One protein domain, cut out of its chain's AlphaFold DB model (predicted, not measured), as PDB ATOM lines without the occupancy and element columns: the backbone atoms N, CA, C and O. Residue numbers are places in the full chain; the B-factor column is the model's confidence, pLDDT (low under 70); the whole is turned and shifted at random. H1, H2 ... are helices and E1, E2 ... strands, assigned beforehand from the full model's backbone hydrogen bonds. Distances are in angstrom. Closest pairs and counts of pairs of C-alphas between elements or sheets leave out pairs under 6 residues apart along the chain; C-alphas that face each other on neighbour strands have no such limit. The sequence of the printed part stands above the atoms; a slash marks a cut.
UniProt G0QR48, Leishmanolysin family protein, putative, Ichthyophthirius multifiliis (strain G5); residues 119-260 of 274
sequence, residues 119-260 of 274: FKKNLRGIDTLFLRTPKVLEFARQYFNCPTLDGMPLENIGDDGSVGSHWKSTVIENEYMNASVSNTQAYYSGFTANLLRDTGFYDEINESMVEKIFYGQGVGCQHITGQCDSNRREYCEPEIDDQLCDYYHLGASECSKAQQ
ATOM      1  N   PHE A 119      62.511  -8.827 129.255       98.06
ATOM      2  CA  PHE A 119      63.034  -9.538 130.419       98.06
ATOM      3  C   PHE A 119      62.594 -11.002 130.368       98.06
ATOM      4  O   PHE A 119      61.610 -11.333 129.712       98.06
ATOM      5  N   LYS A 120      63.316 -11.886 131.061       97.38
ATOM      6  CA  LYS A 120      62.909 -13.287 131.210       97.38
ATOM      7  C   LYS A 120      62.178 -13.493 132.529       97.38
ATOM      8  O   LYS A 120      62.576 -12.937 133.554       97.38
ATOM      9  N   LYS A 121      61.124 -14.303 132.500       95.69
ATOM     10  CA  LYS A 121      60.382 -14.752 133.681       95.69
ATOM     11  C   LYS A 121      59.900 -16.178 133.443       95.69
ATOM     12  O   LYS A 121      59.553 -16.534 132.320       95.69
ATOM     13  N   ASN A 122      59.869 -16.984 134.500       94.19
ATOM     14  CA  ASN A 122      59.286 -18.315 134.422       94.19
ATOM     15  C   ASN A 122      57.769 -18.207 134.201       94.19
ATOM     16  O   ASN A 122      57.066 -17.561 134.986       94.19
ATOM     17  N   LEU A 123      57.282 -18.827 133.131       91.69
ATOM     18  CA  LEU A 123      55.871 -18.946 132.799       91.69
ATOM     19  C   LEU A 123      55.538 -20.435 132.700       91.69
ATOM     20  O   LEU A 123      56.047 -21.129 131.825       91.69
ATOM     21  N   ARG A 124      54.695 -20.924 133.618       88.94
ATOM     22  CA  ARG A 124      54.243 -22.329 133.661       88.94
ATOM     23  C   ARG A 124      55.402 -23.344 133.643       88.94
ATOM     24  O   ARG A 124      55.309 -24.387 133.012       88.94
ATOM     25  N   GLY A 125      56.500 -23.038 134.337       89.69
ATOM     26  CA  GLY A 125      57.668 -23.918 134.429       89.69
ATOM     27  C   GLY A 125      58.733 -23.686 133.356       89.69
ATOM     28  O   GLY A 125      59.835 -24.201 133.515       89.69
ATOM     29  N   ILE A 126      58.475 -22.852 132.343       91.25
ATOM     30  CA  ILE A 126      59.410 -22.589 131.241       91.25
ATOM     31  C   ILE A 126      59.869 -21.128 131.270       91.25
ATOM     32  O   ILE A 126      59.060 -20.197 131.372       91.25
ATOM     33  N   ASP A 127      61.177 -20.902 131.159       94.25
ATOM     34  CA  ASP A 127      61.727 -19.553 131.026       94.25
ATOM     35  C   ASP A 127      61.241 -18.904 129.731       94.25
ATOM     36  O   ASP A 127      61.487 -19.391 128.633       94.25
ATOM     37  N   THR A 128      60.547 -17.780 129.872       95.62
ATOM     38  CA  THR A 128      59.851 -17.113 128.771       95.62
ATOM     39  C   THR A 128      60.316 -15.675 128.664       95.62
ATOM     40  O   THR A 128      60.512 -15.001 129.680       95.62
ATOM     41  N   LEU A 129      60.514 -15.202 127.435       97.75
ATOM     42  CA  LEU A 129      60.833 -13.808 127.162       97.75
ATOM     43  C   LEU A 129      59.545 -12.984 127.150       97.75
ATOM     44  O   LEU A 129      58.582 -13.329 126.474       97.75
ATOM     45  N   PHE A 130      59.537 -11.885 127.892       98.50
ATOM     46  CA  PHE A 130      58.433 -10.939 127.943       98.50
ATOM     47  C   PHE A 130      58.855  -9.626 127.292       98.50
ATOM     48  O   PHE A 130      59.920  -9.093 127.615       98.50
ATOM     49  N   LEU A 131      58.005  -9.096 126.415       98.62
ATOM     50  CA  LEU A 131      58.126  -7.781 125.797       98.62
ATOM     51  C   LEU A 131      57.391  -6.737 126.640       98.62
ATOM     52  O   LEU A 131      56.235  -6.926 127.006       98.62
ATOM     53  N   ARG A 132      58.048  -5.625 126.961       98.12
ATOM     54  CA  ARG A 132      57.489  -4.575 127.830       98.12
ATOM     55  C   ARG A 132      57.668  -3.168 127.277       98.12
ATOM     56  O   ARG A 132      57.846  -2.215 128.036       98.12
ATOM     57  N   THR A 133      57.665  -3.050 125.957       98.25
ATOM     58  CA  THR A 133      57.659  -1.753 125.283       98.25
ATOM     59  C   THR A 133      56.343  -1.009 125.559       98.25
ATOM     60  O   THR A 133      55.333  -1.651 125.878       98.25
ATOM     61  N   PRO A 134      56.346   0.337 125.534       97.75
ATOM     62  CA  PRO A 134      55.263   1.129 126.112       97.75
ATOM     63  C   PRO A 134      53.880   0.852 125.516       97.75
ATOM     64  O   PRO A 134      52.938   0.648 126.284       97.75
ATOM     65  N   LYS A 135      53.742   0.821 124.184       97.69
ATOM     66  CA  LYS A 135      52.441   0.655 123.520       97.69
ATOM     67  C   LYS A 135      51.922  -0.768 123.628       97.69
ATOM     68  O   LYS A 135      50.745  -0.957 123.932       97.69
ATOM     69  N   VAL A 136      52.787  -1.768 123.450       98.38
ATOM     70  CA  VAL A 136      52.419  -3.180 123.636       98.38
ATOM     71  C   VAL A 136      51.935  -3.425 125.062       98.38
ATOM     72  O   VAL A 136      50.884  -4.031 125.262       98.38
ATOM     73  N   LEU A 137      52.670  -2.935 126.066       98.50
ATOM     74  CA  LEU A 137      52.319  -3.155 127.467       98.50
ATOM     75  C   LEU A 137      51.031  -2.425 127.865       98.50
ATOM     76  O   LEU A 137      50.202  -2.993 128.577       98.50
ATOM     77  N   GLU A 138      50.858  -1.181 127.416       98.56
ATOM     78  CA  GLU A 138      49.629  -0.412 127.624       98.56
ATOM     79  C   GLU A 138      48.417  -1.147 127.039       98.56
ATOM     80  O   GLU A 138      47.444  -1.395 127.757       98.56
ATOM     81  N   PHE A 139      48.509  -1.565 125.773       98.50
ATOM     82  CA  PHE A 139      47.439  -2.288 125.094       98.50
ATOM     83  C   PHE A 139      47.135  -3.625 125.775       98.50
ATOM     84  O   PHE A 139      45.976  -3.907 126.064       98.50
ATOM     85  N   ALA A 140      48.154  -4.418 126.117       98.50
ATOM     86  CA  ALA A 140      47.972  -5.711 126.776       98.50
ATOM     87  C   ALA A 140      47.254  -5.574 128.130       98.50
ATOM     88  O   ALA A 140      46.312  -6.313 128.419       98.50
ATOM     89  N   ARG A 141      47.645  -4.594 128.957       98.62
ATOM     90  CA  ARG A 141      46.996  -4.337 130.255       98.62
ATOM     91  C   ARG A 141      45.511  -4.026 130.100       98.62
ATOM     92  O   ARG A 141      44.707  -4.530 130.883       98.62
ATOM     93  N   GLN A 142      45.162  -3.213 129.104       98.56
ATOM     94  CA  GLN A 142      43.778  -2.858 128.801       98.56
ATOM     95  C   GLN A 142      43.009  -4.052 128.222       98.56
ATOM     96  O   GLN A 142      41.953  -4.402 128.743       98.56
ATOM     97  N   TYR A 143      43.561  -4.714 127.202       98.50
ATOM     98  CA  TYR A 143      42.936  -5.831 126.495       98.50
ATOM     99  C   TYR A 143      42.593  -6.988 127.435       98.50
ATOM    100  O   TYR A 143      41.458  -7.455 127.449       98.50
ATOM    101  N   PHE A 144      43.540  -7.412 128.276       98.00
ATOM    102  CA  PHE A 144      43.327  -8.509 129.222       98.00
ATOM    103  C   PHE A 144      42.631  -8.078 130.516       98.00
ATOM    104  O   PHE A 144      42.360  -8.936 131.347       98.00
ATOM    105  N   ASN A 145      42.371  -6.784 130.740       98.06
ATOM    106  CA  ASN A 145      41.961  -6.252 132.047       98.06
ATOM    107  C   ASN A 145      42.922  -6.685 133.181       98.06
ATOM    108  O   ASN A 145      42.524  -7.200 134.228       98.06
ATOM    109  N   CYS A 146      44.226  -6.513 132.948       98.00
ATOM    110  CA  CYS A 146      45.287  -6.882 133.884       98.00
ATOM    111  C   CYS A 146      46.256  -5.710 134.119       98.00
ATOM    112  O   CYS A 146      47.318  -5.657 133.500       98.00
ATOM    113  N   PRO A 147      45.948  -4.773 135.036       97.56
ATOM    114  CA  PRO A 147      46.795  -3.602 135.290       97.56
ATOM    115  C   PRO A 147      48.206  -3.934 135.800       97.56
ATOM    116  O   PRO A 147      49.136  -3.158 135.596       97.56
ATOM    117  N   THR A 148      48.376  -5.088 136.453       97.12
ATOM    118  CA  THR A 148      49.653  -5.545 137.027       97.12
ATOM    119  C   THR A 148      50.496  -6.365 136.051       97.12
ATOM    120  O   THR A 148      51.470  -6.982 136.469       97.12
ATOM    121  N   LEU A 149      50.119  -6.445 134.770       97.56
ATOM    122  CA  LEU A 149      50.933  -7.134 133.772       97.56
ATOM    123  C   LEU A 149      52.263  -6.395 133.597       97.56
ATOM    124  O   LEU A 149      52.264  -5.180 133.413       97.56
ATOM    125  N   ASP A 150      53.385  -7.112 133.632       96.50
ATOM    126  CA  ASP A 150      54.727  -6.514 133.517       96.50
ATOM    127  C   ASP A 150      55.304  -6.570 132.094       96.50
ATOM    128  O   ASP A 150      56.284  -5.892 131.792       96.50
ATOM    129  N   GLY A 151      54.704  -7.384 131.226       97.75
ATOM    130  CA  GLY A 151      55.104  -7.598 129.841       97.75
ATOM    131  C   GLY A 151      54.163  -8.579 129.145       97.75
ATOM    132  O   GLY A 151      53.450  -9.332 129.808       97.75
ATOM    133  N   MET A 152      54.186  -8.592 127.820       98.12
ATOM    134  CA  MET A 152      53.510  -9.579 126.987       98.12
ATOM    135  C   MET A 152      54.467 -10.749 126.705       98.12
ATOM    136  O   MET A 152      55.578 -10.494 126.235       98.12
ATOM    137  N   PRO A 153      54.110 -12.012 127.003       97.81
ATOM    138  CA  PRO A 153      54.975 -13.144 126.697       97.81
ATOM    139  C   PRO A 153      55.087 -13.368 125.188       97.81
ATOM    140  O   PRO A 153      54.101 -13.296 124.453       97.81
ATOM    141  N   LEU A 154      56.301 -13.679 124.756       97.94
ATOM    142  CA  LEU A 154      56.612 -14.139 123.409       97.94
ATOM    143  C   LEU A 154      56.678 -15.667 123.393       97.94
ATOM    144  O   LEU A 154      56.774 -16.304 124.448       97.94
ATOM    145  N   GLU A 155      56.603 -16.254 122.203       96.62
ATOM    146  CA  GLU A 155      56.686 -17.700 122.041       96.62
ATOM    147  C   GLU A 155      57.997 -18.238 122.639       96.62
ATOM    148  O   GLU A 155      59.065 -17.635 122.507       96.62
ATOM    149  N   ASN A 156      57.890 -19.341 123.374       93.06
ATOM    150  CA  ASN A 156      58.965 -19.955 124.154       93.06
ATOM    151  C   ASN A 156      59.160 -21.442 123.819       93.06
ATOM    152  O   ASN A 156      59.952 -22.114 124.477       93.06
ATOM    153  N   ILE A 157      58.425 -21.944 122.826       88.44
ATOM    154  CA  ILE A 157      58.514 -23.299 122.288       88.44
ATOM    155  C   ILE A 157      58.808 -23.207 120.791       88.44
ATOM    156  O   ILE A 157      58.385 -22.267 120.123       88.44
ATOM    157  N   GLY A 158      59.520 -24.202 120.274       86.31
ATOM    158  CA  GLY A 158      59.952 -24.261 118.885       86.31
ATOM    159  C   GLY A 158      61.456 -24.060 118.771       86.31
ATOM    160  O   GLY A 158      62.200 -24.211 119.742       86.31
ATOM    161  N   ASP A 159      61.897 -23.758 117.561       85.06
ATOM    162  CA  ASP A 159      63.296 -23.518 117.233       85.06
ATOM    163  C   ASP A 159      63.694 -22.040 117.395       85.06
ATOM    164  O   ASP A 159      62.905 -21.193 117.822       85.06
ATOM    165  N   ASP A 160      64.941 -21.722 117.036       79.00
ATOM    166  CA  ASP A 160      65.481 -20.358 117.073       79.00
ATOM    167  C   ASP A 160      64.739 -19.386 116.131       79.00
ATOM    168  O   ASP A 160      64.825 -18.172 116.320       79.00
ATOM    169  N   GLY A 161      64.019 -19.896 115.122       78.00
ATOM    170  CA  GLY A 161      63.159 -19.090 114.250       78.00
ATOM    171  C   GLY A 161      61.844 -18.713 114.929       78.00
ATOM    172  O   GLY A 161      61.320 -17.621 114.720       78.00
ATOM    173  N   SER A 162      61.350 -19.584 115.807       81.44
ATOM    174  CA  SER A 162      60.072 -19.429 116.497       81.44
ATOM    175  C   SER A 162      60.198 -18.624 117.795       81.44
ATOM    176  O   SER A 162      59.446 -17.673 118.041       81.44
ATOM    177  N   VAL A 163      61.164 -18.984 118.643       91.44
ATOM    178  CA  VAL A 163      61.263 -18.481 120.018       91.44
ATOM    179  C   VAL A 163      61.635 -16.996 120.053       91.44
ATOM    180  O   VAL A 163      62.655 -16.563 119.525       91.44
ATOM    181  N   GLY A 164      60.820 -16.197 120.745       94.25
ATOM    182  CA  GLY A 164      61.065 -14.766 120.950       94.25
ATOM    183  C   GLY A 164      60.785 -13.862 119.744       94.25
ATOM    184  O   GLY A 164      60.956 -12.651 119.874       94.25
ATOM    185  N   SER A 165      60.345 -14.414 118.610       96.50
ATOM    186  CA  SER A 165      59.989 -13.657 117.393       96.50
ATOM    187  C   SER A 165      58.492 -13.696 117.069       96.50
ATOM    188  O   SER A 165      58.069 -13.079 116.101       96.50
ATOM    189  N   HIS A 166      57.697 -14.377 117.899       97.81
ATOM    190  CA  HIS A 166      56.257 -14.566 117.729       97.81
ATOM    191  C   HIS A 166      55.505 -14.292 119.025       97.81
ATOM    192  O   HIS A 166      56.072 -14.372 120.123       97.81
ATOM    193  N   TRP A 167      54.207 -14.021 118.921       97.94
ATOM    194  CA  TRP A 167      53.342 -13.961 120.094       97.94
ATOM    195  C   TRP A 167      53.078 -15.346 120.669       97.94
ATOM    196  O   TRP A 167      52.882 -16.308 119.929       97.94
ATOM    197  N   LYS A 168      53.010 -15.435 122.002       95.62
ATOM    198  CA  LYS A 168      52.712 -16.688 122.693       95.62
ATOM    199  C   LYS A 168      51.286 -17.162 122.374       95.62
ATOM    200  O   LYS A 168      50.325 -16.587 122.892       95.62
ATOM    201  N   SER A 169      51.156 -18.256 121.619       91.25
ATOM    202  CA  SER A 169      49.858 -18.743 121.112       91.25
ATOM    203  C   SER A 169      48.870 -19.128 122.218       91.25
ATOM    204  O   SER A 169      47.668 -18.957 122.082       91.25
ATOM    205  N   THR A 170      49.363 -19.571 123.381       89.31
ATOM    206  CA  THR A 170      48.497 -19.901 124.533       89.31
ATOM    207  C   THR A 170      47.929 -18.676 125.259       89.31
ATOM    208  O   THR A 170      47.285 -18.834 126.296       89.31
ATOM    209  N   VAL A 171      48.288 -17.464 124.829       93.94
ATOM    210  CA  VAL A 171      47.848 -16.197 125.432       93.94
ATOM    211  C   VAL A 171      46.999 -15.400 124.449       93.94
ATOM    212  O   VAL A 171      45.972 -14.859 124.855       93.94
ATOM    213  N   ILE A 172      47.398 -15.356 123.180       93.56
ATOM    214  CA  ILE A 172      46.566 -14.864 122.080       93.56
ATOM    215  C   ILE A 172      46.591 -15.894 120.961       93.56
ATOM    216  O   ILE A 172      47.667 -16.242 120.482       93.56
ATOM    217  N   GLU A 173      45.412 -16.382 120.601       89.94
ATOM    218  CA  GLU A 173      45.192 -17.327 119.511       89.94
ATOM    219  C   GLU A 173      44.692 -16.581 118.270       89.94
ATOM    220  O   GLU A 173      44.018 -15.547 118.387       89.94
ATOM    221  N   ASN A 174      44.994 -17.134 117.092       90.62
ATOM    222  CA  ASN A 174      44.626 -16.591 115.786       90.62
ATOM    223  C   ASN A 174      45.185 -15.187 115.532       90.62
ATOM    224  O   ASN A 174      44.664 -14.447 114.704       90.62
ATOM    225  N   GLU A 175      46.254 -14.797 116.221       94.94
ATOM    226  CA  GLU A 175      47.025 -13.616 115.853       94.94
ATOM    227  C   GLU A 175      47.977 -14.007 114.728       94.94
ATOM    228  O   GLU A 175      48.665 -15.022 114.827       94.94
ATOM    229  N   TYR A 176      48.015 -13.237 113.642       94.50
ATOM    230  CA  TYR A 176      48.771 -13.670 112.468       94.50
ATOM    231  C   TYR A 176      50.281 -13.792 112.706       94.50
ATOM    232  O   TYR A 176      50.914 -14.496 111.939       94.50
ATOM    233  N   MET A 177      50.848 -13.187 113.759       96.94
ATOM    234  CA  MET A 177      52.236 -13.358 114.218       96.94
ATOM    235  C   MET A 177      52.394 -14.396 115.343       96.94
ATOM    236  O   MET A 177      53.392 -14.385 116.073       96.94
ATOM    237  N   ASN A 178      51.428 -15.294 115.538       94.88
ATOM    238  CA  ASN A 178      51.678 -16.545 116.251       94.88
ATOM    239  C   ASN A 178      52.607 -17.450 115.418       94.88
ATOM    240  O   ASN A 178      52.578 -17.411 114.195       94.88
ATOM    241  N   ALA A 179      53.415 -18.289 116.074       90.56
ATOM    242  CA  ALA A 179      54.383 -19.163 115.389       90.56
ATOM    243  C   ALA A 179      53.734 -20.290 114.562       90.56
ATOM    244  O   ALA A 179      54.400 -20.965 113.781       90.56
ATOM    245  N   SER A 180      52.441 -20.535 114.762       84.44
ATOM    246  CA  SER A 180      51.668 -21.524 114.017       84.44
ATOM    247  C   SER A 180      50.574 -20.817 113.235       84.44
ATOM    248  O   SER A 180      49.941 -19.893 113.746       84.44
ATOM    249  N   VAL A 181      50.348 -21.276 112.006       78.94
ATOM    250  CA  VAL A 181      49.308 -20.740 111.124       78.94
ATOM    251  C   VAL A 181      47.930 -21.092 111.688       78.94
ATOM    252  O   VAL A 181      47.706 -22.217 112.140       78.94
ATOM    253  N   SER A 182      47.012 -20.125 111.662       80.88
ATOM    254  CA  SER A 182      45.604 -20.368 111.974       80.88
ATOM    255  C   SER A 182      44.946 -21.136 110.832       80.88
ATOM    256  O   SER A 182      45.106 -20.789 109.667       80.88
ATOM    257  N   ASN A 183      44.173 -22.168 111.166       75.12
ATOM    258  CA  ASN A 183      43.434 -22.947 110.172       75.12
ATOM    259  C   ASN A 183      42.111 -22.286 109.745       75.12
ATOM    260  O   ASN A 183      41.473 -22.770 108.811       75.12
ATOM    261  N   THR A 184      41.674 -21.225 110.434       82.31
ATOM    262  CA  THR A 184      40.425 -20.514 110.125       82.31
ATOM    263  C   THR A 184      40.698 -19.095 109.650       82.31
ATOM    264  O   THR A 184      40.608 -18.816 108.461       82.31
ATOM    265  N   GLN A 185      41.026 -18.201 110.575       85.69
ATOM    266  CA  GLN A 185      41.351 -16.807 110.294       85.69
ATOM    267  C   GLN A 185      42.561 -16.406 111.123       85.69
ATOM    268  O   GLN A 185      42.605 -16.686 112.324       85.69
ATOM    269  N   ALA A 186      43.509 -15.716 110.504       91.81
ATOM    270  CA  ALA A 186      44.559 -14.995 111.202       91.81
ATOM    271  C   ALA A 186      44.206 -13.500 111.269       91.81
ATOM    272  O   ALA A 186      43.767 -12.916 110.280       91.81
ATOM    273  N   TYR A 187      44.376 -12.875 112.431       94.75
ATOM    274  CA  TYR A 187      44.001 -11.483 112.672       94.75
ATOM    275  C   TYR A 187      45.228 -10.583 112.803       94.75
ATOM    276  O   TYR A 187      46.107 -10.844 113.632       94.75
ATOM    277  N   TYR A 188      45.239  -9.466 112.071       96.12
ATOM    278  CA  TYR A 188      46.144  -8.342 112.315       96.12
ATOM    279  C   TYR A 188      45.646  -7.539 113.520       96.12
ATOM    280  O   TYR A 188      44.866  -6.588 113.408       96.12
ATOM    281  N   SER A 189      46.061  -7.959 114.712       97.44
ATOM    282  CA  SER A 189      45.498  -7.434 115.952       97.44
ATOM    283  C   SER A 189      46.155  -6.129 116.411       97.44
ATOM    284  O   SER A 189      47.235  -5.718 115.974       97.44
ATOM    285  N   GLY A 190      45.536  -5.509 117.420       98.00
ATOM    286  CA  GLY A 190      46.145  -4.399 118.146       98.00
ATOM    287  C   GLY A 190      47.493  -4.745 118.794       98.00
ATOM    288  O   GLY A 190      48.272  -3.826 119.046       98.00
ATOM    289  N   PHE A 191      47.819  -6.023 119.033       98.31
ATOM    290  CA  PHE A 191      49.131  -6.414 119.557       98.31
ATOM    291  C   PHE A 191      50.234  -6.154 118.534       98.31
ATOM    292  O   PHE A 191      51.164  -5.403 118.833       98.31
ATOM    293  N   THR A 192      50.110  -6.697 117.321       98.19
ATOM    294  CA  THR A 192      51.125  -6.501 116.279       98.19
ATOM    295  C   THR A 192      51.173  -5.056 115.795       98.19
ATOM    296  O   THR A 192      52.262  -4.510 115.626       98.19
ATOM    297  N   ALA A 193      50.029  -4.373 115.700       97.94
ATOM    298  CA  ALA A 193      50.019  -2.942 115.409       97.94
ATOM    299  C   ALA A 193      50.815  -2.141 116.457       97.94
ATOM    300  O   ALA A 193      51.692  -1.349 116.118       97.94
ATOM    301  N   ASN A 194      50.573  -2.356 117.753       97.62
ATOM    302  CA  ASN A 194      51.323  -1.641 118.789       97.62
ATOM    303  C   ASN A 194      52.796  -2.057 118.864       97.62
ATOM    304  O   ASN A 194      53.631  -1.214 119.188       97.62
ATOM    305  N   LEU A 195      53.129  -3.300 118.511       98.12
ATOM    306  CA  LEU A 195      54.515  -3.729 118.354       98.12
ATOM    307  C   LEU A 195      55.209  -2.946 117.244       98.12
ATOM    308  O   LEU A 195      56.276  -2.390 117.483       98.12
ATOM    309  N   LEU A 196      54.587  -2.829 116.068       97.56
ATOM    310  CA  LEU A 196      55.134  -2.060 114.951       97.56
ATOM    311  C   LEU A 196      55.308  -0.577 115.318       97.56
ATOM    312  O   LEU A 196      56.338   0.001 114.976       97.56
ATOM    313  N   ARG A 197      54.393   0.022 116.096       96.69
ATOM    314  CA  ARG A 197      54.590   1.378 116.657       96.69
ATOM    315  C   ARG A 197      55.811   1.444 117.572       96.69
ATOM    316  O   ARG A 197      56.618   2.363 117.463       96.69
ATOM    317  N   ASP A 198      55.953   0.465 118.460       97.81
ATOM    318  CA  ASP A 198      57.058   0.397 119.416       97.81
ATOM    319  C   ASP A 198      58.412   0.079 118.759       97.81
ATOM    320  O   ASP A 198      59.440   0.322 119.388       97.81
ATOM    321  N   THR A 199      58.460  -0.384 117.502       97.94
ATOM    322  CA  THR A 199      59.735  -0.461 116.763       97.94
ATOM    323  C   THR A 199      60.388   0.915 116.601       97.94
ATOM    324  O   THR A 199      61.617   1.026 116.571       97.94
ATOM    325  N   GLY A 200      59.566   1.967 116.493       97.06
ATOM    326  CA  GLY A 200      59.992   3.330 116.192       97.06
ATOM    327  C   GLY A 200      60.391   3.571 114.735       97.06
ATOM    328  O   GLY A 200      60.858   4.671 114.422       97.06
ATOM    329  N   PHE A 201      60.224   2.585 113.845       96.00
ATOM    330  CA  PHE A 201      60.551   2.701 112.416       96.00
ATOM    331  C   PHE A 201      59.410   3.324 111.608       96.00
ATOM    332  O   PHE A 201      59.658   4.008 110.616       96.00
ATOM    333  N   TYR A 202      58.173   3.137 112.067       93.75
ATOM    334  CA  TYR A 202      56.955   3.597 111.405       93.75
ATOM    335  C   TYR A 202      56.341   4.762 112.179       93.75
ATOM    336  O   TYR A 202      56.224   4.699 113.401       93.75
ATOM    337  N   ASP A 203      55.970   5.824 111.465       86.56
ATOM    338  CA  ASP A 203      55.380   7.024 112.072       86.56
ATOM    339  C   ASP A 203      53.911   6.795 112.455       86.56
ATOM    340  O   ASP A 203      53.476   7.121 113.558       86.56
ATOM    341  N   GLU A 204      53.161   6.147 111.563       89.00
ATOM    342  CA  GLU A 204      51.734   5.893 111.723       89.00
ATOM    343  C   GLU A 204      51.367   4.468 111.301       89.00
ATOM    344  O   GLU A 204      52.013   3.848 110.455       89.00
ATOM    345  N   ILE A 205      50.274   3.967 111.876       90.38
ATOM    346  CA  ILE A 205      49.603   2.742 111.445       90.38
ATOM    347  C   ILE A 205      48.147   3.096 111.212       90.38
ATOM    348  O   ILE A 205      47.510   3.716 112.064       90.38
ATOM    349  N   ASN A 206      47.612   2.683 110.066       92.88
ATOM    350  CA  ASN A 206      46.208   2.894 109.766       92.88
ATOM    351  C   ASN A 206      45.332   2.032 110.689       92.88
ATOM    352  O   ASN A 206      45.179   0.829 110.472       92.88
ATOM    353  N   GLU A 207      44.726   2.667 111.693       92.44
ATOM    354  CA  GLU A 207      43.849   2.009 112.670       92.44
ATOM    355  C   GLU A 207      42.652   1.305 112.023       92.44
ATOM    356  O   GLU A 207      42.123   0.358 112.595       92.44
ATOM    357  N   SER A 208      42.223   1.724 110.824       94.88
ATOM    358  CA  SER A 208      41.107   1.071 110.131       94.88
ATOM    359  C   SER A 208      41.430  -0.354 109.682       94.88
ATOM    360  O   SER A 208      40.515  -1.080 109.308       94.88
ATOM    361  N   MET A 209      42.713  -0.726 109.650       91.44
ATOM    362  CA  MET A 209      43.161  -2.074 109.305       91.44
ATOM    363  C   MET A 209      43.309  -2.971 110.536       91.44
ATOM    364  O   MET A 209      43.481  -4.169 110.377       91.44
ATOM    365  N   VAL A 210      43.275  -2.406 111.750       96.44
ATOM    366  CA  VAL A 210      43.466  -3.169 112.988       96.44
ATOM    367  C   VAL A 210      42.200  -3.953 113.301       96.44
ATOM    368  O   VAL A 210      41.129  -3.387 113.539       96.44
ATOM    369  N   GLU A 211      42.335  -5.270 113.332       96.31
ATOM    370  CA  GLU A 211      41.227  -6.182 113.546       96.31
ATOM    371  C   GLU A 211      40.954  -6.397 115.034       96.31
ATOM    372  O   GLU A 211      41.842  -6.357 115.896       96.31
ATOM    373  N   LYS A 212      39.677  -6.617 115.349       95.00
ATOM    374  CA  LYS A 212      39.248  -6.934 116.709       95.00
ATOM    375  C   LYS A 212      39.362  -8.432 116.932       95.00
ATOM    376  O   LYS A 212      38.697  -9.206 116.255       95.00
ATOM    377  N   ILE A 213      40.134  -8.794 117.942       95.56
ATOM    378  CA  ILE A 213      40.198 -10.145 118.490       95.56
ATOM    379  C   ILE A 213      39.485 -10.194 119.840       95.56
ATOM    380  O   ILE A 213      39.300  -9.160 120.490       95.56
ATOM    381  N   PHE A 214      39.071 -11.395 120.241       95.12
ATOM    382  CA  PHE A 214      38.298 -11.610 121.468       95.12
ATOM    383  C   PHE A 214      38.933 -12.640 122.403       95.12
ATOM    384  O   PHE A 214      38.667 -12.605 123.604       95.12
ATOM    385  N   TYR A 215      39.805 -13.515 121.887       93.94
ATOM    386  CA  TYR A 215      40.481 -14.528 122.691       93.94
ATOM    387  C   TYR A 215      41.255 -13.890 123.851       93.94
ATOM    388  O   TYR A 215      42.105 -13.018 123.641       93.94
ATOM    389  N   GLY A 216      40.935 -14.286 125.086       94.25
ATOM    390  CA  GLY A 216      41.545 -13.745 126.301       94.25
ATOM    391  C   GLY A 216      41.103 -12.324 126.686       94.25
ATOM    392  O   GLY A 216      41.556 -11.811 127.712       94.25
ATOM    393  N   GLN A 217      40.226 -11.662 125.924       96.56
ATOM    394  CA  GLN A 217      39.829 -10.282 126.209       96.56
ATOM    395  C   GLN A 217      39.096 -10.177 127.555       96.56
ATOM    396  O   GLN A 217      38.088 -10.832 127.799       96.56
ATOM    397  N   GLY A 218      39.592  -9.317 128.446       96.38
ATOM    398  CA  GLY A 218      38.978  -9.038 129.746       96.38
ATOM    399  C   GLY A 218      39.067 -10.161 130.789       96.38
ATOM    400  O   GLY A 218      38.557  -9.981 131.894       96.38
ATOM    401  N   VAL A 219      39.728 -11.285 130.484       93.31
ATOM    402  CA  VAL A 219      39.788 -12.482 131.351       93.31
ATOM    403  C   VAL A 219      40.620 -12.257 132.626       93.31
ATOM    404  O   VAL A 219      40.456 -12.950 133.632       93.31
ATOM    405  N   GLY A 220      41.500 -11.258 132.628       95.19
ATOM    406  CA  GLY A 220      42.345 -10.890 133.759       95.19
ATOM    407  C   GLY A 220      43.708 -11.581 133.761       95.19
ATOM    408  O   GLY A 220      44.030 -12.436 132.937       95.19
ATOM    409  N   CYS A 221      44.539 -11.223 134.742       94.94
ATOM    410  CA  CYS A 221      45.952 -11.617 134.794       94.94
ATOM    411  C   CYS A 221      46.199 -13.131 134.784       94.94
ATOM    412  O   CYS A 221      47.217 -13.588 134.263       94.94
ATOM    413  N   GLN A 222      45.268 -13.912 135.343       92.31
ATOM    414  CA  GLN A 222      45.397 -15.367 135.417       92.31
ATOM    415  C   GLN A 222      45.361 -16.042 134.044       92.31
ATOM    416  O   GLN A 222      45.881 -17.140 133.922       92.31
ATOM    417  N   HIS A 223      44.796 -15.395 133.018       92.94
ATOM    418  CA  HIS A 223      44.899 -15.877 131.635       92.94
ATOM    419  C   HIS A 223      46.359 -16.028 131.196       92.94
ATOM    420  O   HIS A 223      46.767 -17.044 130.641       92.94
ATOM    421  N   ILE A 224      47.172 -15.026 131.532       93.06
ATOM    422  CA  ILE A 224      48.567 -14.951 131.111       93.06
ATOM    423  C   ILE A 224      49.451 -15.735 132.076       93.06
ATOM    424  O   ILE A 224      50.251 -16.550 131.641       93.06
ATOM    425  N   THR A 225      49.339 -15.486 133.385       89.31
ATOM    426  CA  THR A 225      50.293 -16.012 134.380       89.31
ATOM    427  C   THR A 225      49.842 -17.295 135.068       89.31
ATOM    428  O   THR A 225      50.654 -17.940 135.730       89.31
ATOM    429  N   GLY A 226      48.553 -17.623 134.984       87.38
ATOM    430  CA  GLY A 226      47.970 -18.803 135.612       87.38
ATOM    431  C   GLY A 226      48.199 -20.070 134.796       87.38
ATOM    432  O   GLY A 226      48.857 -20.055 133.754       87.38
ATOM    433  N   GLN A 227      47.650 -21.178 135.287       85.44
ATOM    434  CA  GLN A 227      47.600 -22.444 134.553       85.44
ATOM    435  C   GLN A 227      46.453 -22.435 133.539       85.44
ATOM    436  O   GLN A 227      45.507 -21.659 133.686       85.44
ATOM    437  N   CYS A 228      46.539 -23.301 132.529       81.94
ATOM    438  CA  CYS A 228      45.410 -23.564 131.642       81.94
ATOM    439  C   CYS A 228      44.244 -24.145 132.459       81.94
ATOM    440  O   CYS A 228      44.462 -24.991 133.328       81.94
ATOM    441  N   ASP A 229      43.027 -23.677 132.194       82.88
ATOM    442  CA  ASP A 229      41.827 -23.995 132.974       82.88
ATOM    443  C   ASP A 229      40.700 -24.376 132.016       82.88
ATOM    444  O   ASP A 229      40.116 -23.501 131.380       82.88
ATOM    445  N   SER A 230      40.397 -25.673 131.916       80.69
ATOM    446  CA  SER A 230      39.380 -26.207 130.998       80.69
ATOM    447  C   SER A 230      37.968 -25.679 131.263       80.69
ATOM    448  O   SER A 230      37.098 -25.839 130.422       80.69
ATOM    449  N   ASN A 231      37.724 -25.012 132.397       83.69
ATOM    450  CA  ASN A 231      36.433 -24.376 132.665       83.69
ATOM    451  C   ASN A 231      36.268 -23.016 131.968       83.69
ATOM    452  O   ASN A 231      35.210 -22.393 132.082       83.69
ATOM    453  N   ARG A 232      37.313 -22.499 131.312       85.50
ATOM    454  CA  ARG A 232      37.252 -21.231 130.576       85.50
ATOM    455  C   ARG A 232      37.076 -21.486 129.094       85.50
ATOM    456  O   ARG A 232      37.630 -22.432 128.557       85.50
ATOM    457  N   ARG A 233      36.389 -20.554 128.435       88.00
ATOM    458  CA  ARG A 233      36.077 -20.600 127.001       88.00
ATOM    459  C   ARG A 233      37.320 -20.724 126.111       88.00
ATOM    460  O   ARG A 233      37.232 -21.258 125.017       88.00
ATOM    461  N   GLU A 234      38.453 -20.188 126.550       89.31
ATOM    462  CA  GLU A 234      39.732 -20.219 125.830       89.31
ATOM    463  C   GLU A 234      40.386 -21.609 125.764       89.31
ATOM    464  O   GLU A 234      41.386 -21.779 125.067       89.31
ATOM    465  N   TYR A 235      39.861 -22.582 126.509       87.38
ATOM    466  CA  TYR A 235      40.355 -23.951 126.560       87.38
ATOM    467  C   TYR A 235      39.212 -24.922 126.265       87.38
ATOM    468  O   TYR A 235      38.046 -24.602 126.468       87.38
ATOM    469  N   CYS A 236      39.565 -26.119 125.808       87.12
ATOM    470  CA  CYS A 236      38.615 -27.184 125.513       87.12
ATOM    471  C   CYS A 236      38.947 -28.437 126.335       87.12
ATOM    472  O   CYS A 236      40.094 -28.649 126.755       87.12
ATOM    473  N   GLU A 237      37.951 -29.291 126.550       86.69
ATOM    474  CA  GLU A 237      38.108 -30.620 127.126       86.69
ATOM    475  C   GLU A 237      37.800 -31.708 126.077       86.69
ATOM    476  O   GLU A 237      36.655 -31.833 125.651       86.69
ATOM    477  N   PRO A 238      38.774 -32.563 125.692       86.50
ATOM    478  CA  PRO A 238      38.589 -33.530 124.602       86.50
ATOM    479  C   PRO A 238      37.436 -34.516 124.786       86.50
ATOM    480  O   PRO A 238      36.954 -35.100 123.826       86.50
ATOM    481  N   GLU A 239      37.019 -34.755 126.028       86.06
ATOM    482  CA  GLU A 239      35.951 -35.707 126.342       86.06
ATOM    483  C   GLU A 239      34.557 -35.152 126.013       86.06
ATOM    484  O   GLU A 239      33.619 -35.936 125.863       86.06
ATOM    485  N   ILE A 240      34.417 -33.826 125.905       87.81
ATOM    486  CA  ILE A 240      33.123 -33.147 125.739       87.81
ATOM    487  C   ILE A 240      33.097 -32.119 124.601       87.81
ATOM    488  O   ILE A 240      32.032 -31.907 124.027       87.81
ATOM    489  N   ASP A 241      34.240 -31.523 124.256       86.56
ATOM    490  CA  ASP A 241      34.340 -30.415 123.304       86.56
ATOM    491  C   ASP A 241      34.947 -30.818 121.950       86.56
ATOM    492  O   ASP A 241      35.137 -29.971 121.077       86.56
ATOM    493  N   ASP A 242      35.274 -32.098 121.753       86.38
ATOM    494  CA  ASP A 242      35.823 -32.559 120.478       86.38
ATOM    495  C   ASP A 242      34.808 -32.409 119.332       86.38
ATOM    496  O   ASP A 242      33.613 -32.668 119.500       86.38
ATOM    497  N   GLN A 243      35.290 -31.985 118.160       86.12
ATOM    498  CA  GLN A 243      34.490 -31.708 116.955       86.12
ATOM    499  C   GLN A 243      33.436 -30.599 117.121       86.12
ATOM    500  O   GLN A 243      32.549 -30.451 116.274       86.12
ATOM    501  N   LEU A 244      33.530 -29.788 118.180       88.75
ATOM    502  CA  LEU A 244      32.760 -28.554 118.308       88.75
ATOM    503  C   LEU A 244      33.403 -27.412 117.511       88.75
ATOM    504  O   LEU A 244      34.453 -27.562 116.884       88.75
ATOM    505  N   CYS A 245      32.751 -26.252 117.508       88.81
ATOM    506  CA  CYS A 245      33.284 -25.063 116.859       88.81
ATOM    507  C   CYS A 245      34.557 -24.553 117.554       88.81
ATOM    508  O   CYS A 245      34.658 -24.615 118.778       88.81
ATOM    509  N   ASP A 246      35.478 -23.984 116.773       88.50
ATOM    510  CA  ASP A 246      36.607 -23.220 117.308       88.50
ATOM    511  C   ASP A 246      36.130 -22.013 118.141       88.50
ATOM    512  O   ASP A 246      34.957 -21.628 118.108       88.50
ATOM    513  N   TYR A 247      37.042 -21.371 118.881       89.75
ATOM    514  CA  TYR A 247      36.706 -20.249 119.772       89.75
ATOM    515  C   TYR A 247      35.882 -19.145 119.078       89.75
ATOM    516  O   TYR A 247      34.981 -18.549 119.685       89.75
ATOM    517  N   TYR A 248      36.187 -18.881 117.803       89.94
ATOM    518  CA  TYR A 248      35.579 -17.828 116.990       89.94
ATOM    519  C   TYR A 248      34.325 -18.271 116.222       89.94
ATOM    520  O   TYR A 248      33.660 -17.425 115.623       89.94
ATOM    521  N   HIS A 249      33.961 -19.553 116.288       89.56
ATOM    522  CA  HIS A 249      32.839 -20.155 115.570       89.56
ATOM    523  C   HIS A 249      32.953 -20.018 114.041       89.56
ATOM    524  O   HIS A 249      31.948 -19.869 113.343       89.56
ATOM    525  N   LEU A 250      34.180 -20.044 113.524       88.75
ATOM    526  CA  LEU A 250      34.497 -19.964 112.099       88.75
ATOM    527  C   LEU A 250      34.577 -21.343 111.447       88.75
ATOM    528  O   LEU A 250      34.345 -21.466 110.246       88.75
ATOM    529  N   GLY A 251      34.879 -22.381 112.226       86.88
ATOM    530  CA  GLY A 251      35.013 -23.744 111.724       86.88
ATOM    531  C   GLY A 251      34.880 -24.796 112.817       86.88
ATOM    532  O   GLY A 251      34.750 -24.475 113.997       86.88
ATOM    533  N   ALA A 252      34.895 -26.065 112.409       87.00
ATOM    534  CA  ALA A 252      35.033 -27.184 113.335       87.00
ATOM    535  C   ALA A 252      36.462 -27.232 113.896       87.00
ATOM    536  O   ALA A 252      37.419 -26.866 113.214       87.00
ATOM    537  N   SER A 253      36.594 -27.701 115.130       85.12
ATOM    538  CA  SER A 253      37.859 -27.826 115.848       85.12
ATOM    539  C   SER A 253      38.038 -29.239 116.390       85.12
ATOM    540  O   SER A 253      37.067 -29.930 116.690       85.12
ATOM    541  N   GLU A 254      39.289 -29.668 116.514       85.44
ATOM    542  CA  GLU A 254      39.657 -30.895 117.216       85.44
ATOM    543  C   GLU A 254      40.235 -30.516 118.577       85.44
ATOM    544  O   GLU A 254      41.179 -29.722 118.662       85.44
ATOM    545  N   CYS A 255      39.687 -31.087 119.648       85.31
ATOM    546  CA  CYS A 255      40.195 -30.817 120.984       85.31
ATOM    547  C   CYS A 255      41.188 -31.907 121.383       85.31
ATOM    548  O   CYS A 255      40.817 -33.049 121.646       85.31
ATOM    549  N   SER A 256      42.472 -31.557 121.468       81.25
ATOM    550  CA  SER A 256      43.529 -32.517 121.788       81.25
ATOM    551  C   SER A 256      44.285 -32.161 123.071       81.25
ATOM    552  O   SER A 256      44.617 -31.011 123.349       81.25
ATOM    553  N   LYS A 257      44.590 -33.190 123.875       73.75
ATOM    554  CA  LYS A 257      45.560 -33.116 124.979       73.75
ATOM    555  C   LYS A 257      46.918 -33.565 124.432       73.75
ATOM    556  O   LYS A 257      47.159 -34.763 124.307       73.75
ATOM    557  N   ALA A 258      47.806 -32.627 124.117       62.59
ATOM    558  CA  ALA A 258      49.180 -32.939 123.719       62.59
ATOM    559  C   ALA A 258      50.163 -32.740 124.888       62.59
ATOM    560  O   ALA A 258      50.082 -31.752 125.619       62.59
ATOM    561  N   GLN A 259      51.127 -33.657 125.047       46.56
ATOM    562  CA  GLN A 259      52.368 -33.343 125.759       46.56
ATOM    563  C   GLN A 259      53.243 -32.480 124.845       46.56
ATOM    564  O   GLN A 259      53.377 -32.738 123.651       46.56
ATOM    565  N   GLN A 260      53.791 -31.425 125.431       47.59
ATOM    566  CA  GLN A 260      54.283 -30.203 124.798       47.59
ATOM    567  C   GLN A 260      55.635 -30.355 124.062       47.59
ATOM    568  O   GLN A 260      56.496 -29.494 124.190       47.59
TER     569      GLN A 260
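This is residues 119 to 260 of the 274 residues of the protein "Leishmanolysin family protein, putative" of Ichthyophthirius multifiliis (strain G5) (UniProt G0QR48). With little regular structure, this is a body mostly of loops: strand hairpin E1 and E2 along one side, helices H1 and H2 side by side at one end, winding residues 226 to 260 at the other. The 142 printed residues include two strands, then three helices, E1 E2 H1 H2 H3, holding 36 residues, mixed; the sheet is antiparallel. It is compact, radius of gyration of the C-alphas 15.2 A, spanning 48 by 35 by 31 A.

E1, residues 119 to 123, begins at C-alpha (63.034, -9.538, 130.419); E2, 126 to 131, measures 15.8 A. H1, 134 to 143, and H2, 190 to 199, each measure 14.2 A. H3, 221 to 225, ends at C-alpha (50.293, -16.012, 134.380).

Antiparallel E1 and E2 have N 121 and O 128 at 3.0 A, within hydrogen-bond range. H1 and H2, a helical hairpin, touch at a shallow tilt of 12 degrees, opposite ways; their closest C-alphas, Val 136 and Asn 194, are 5.2 A apart. H3 touches no helix. Every O i to N i+4 pair in H1, H2 and H3 is within hydrogen-bond range.

The farthest C-alphas, Asp 203 and Glu 239, are 49.1 A apart. The printed part has no cut. Links H1 to H2 and H2 to H3 are long. Residues 258 to 260 have pLDDT under 70.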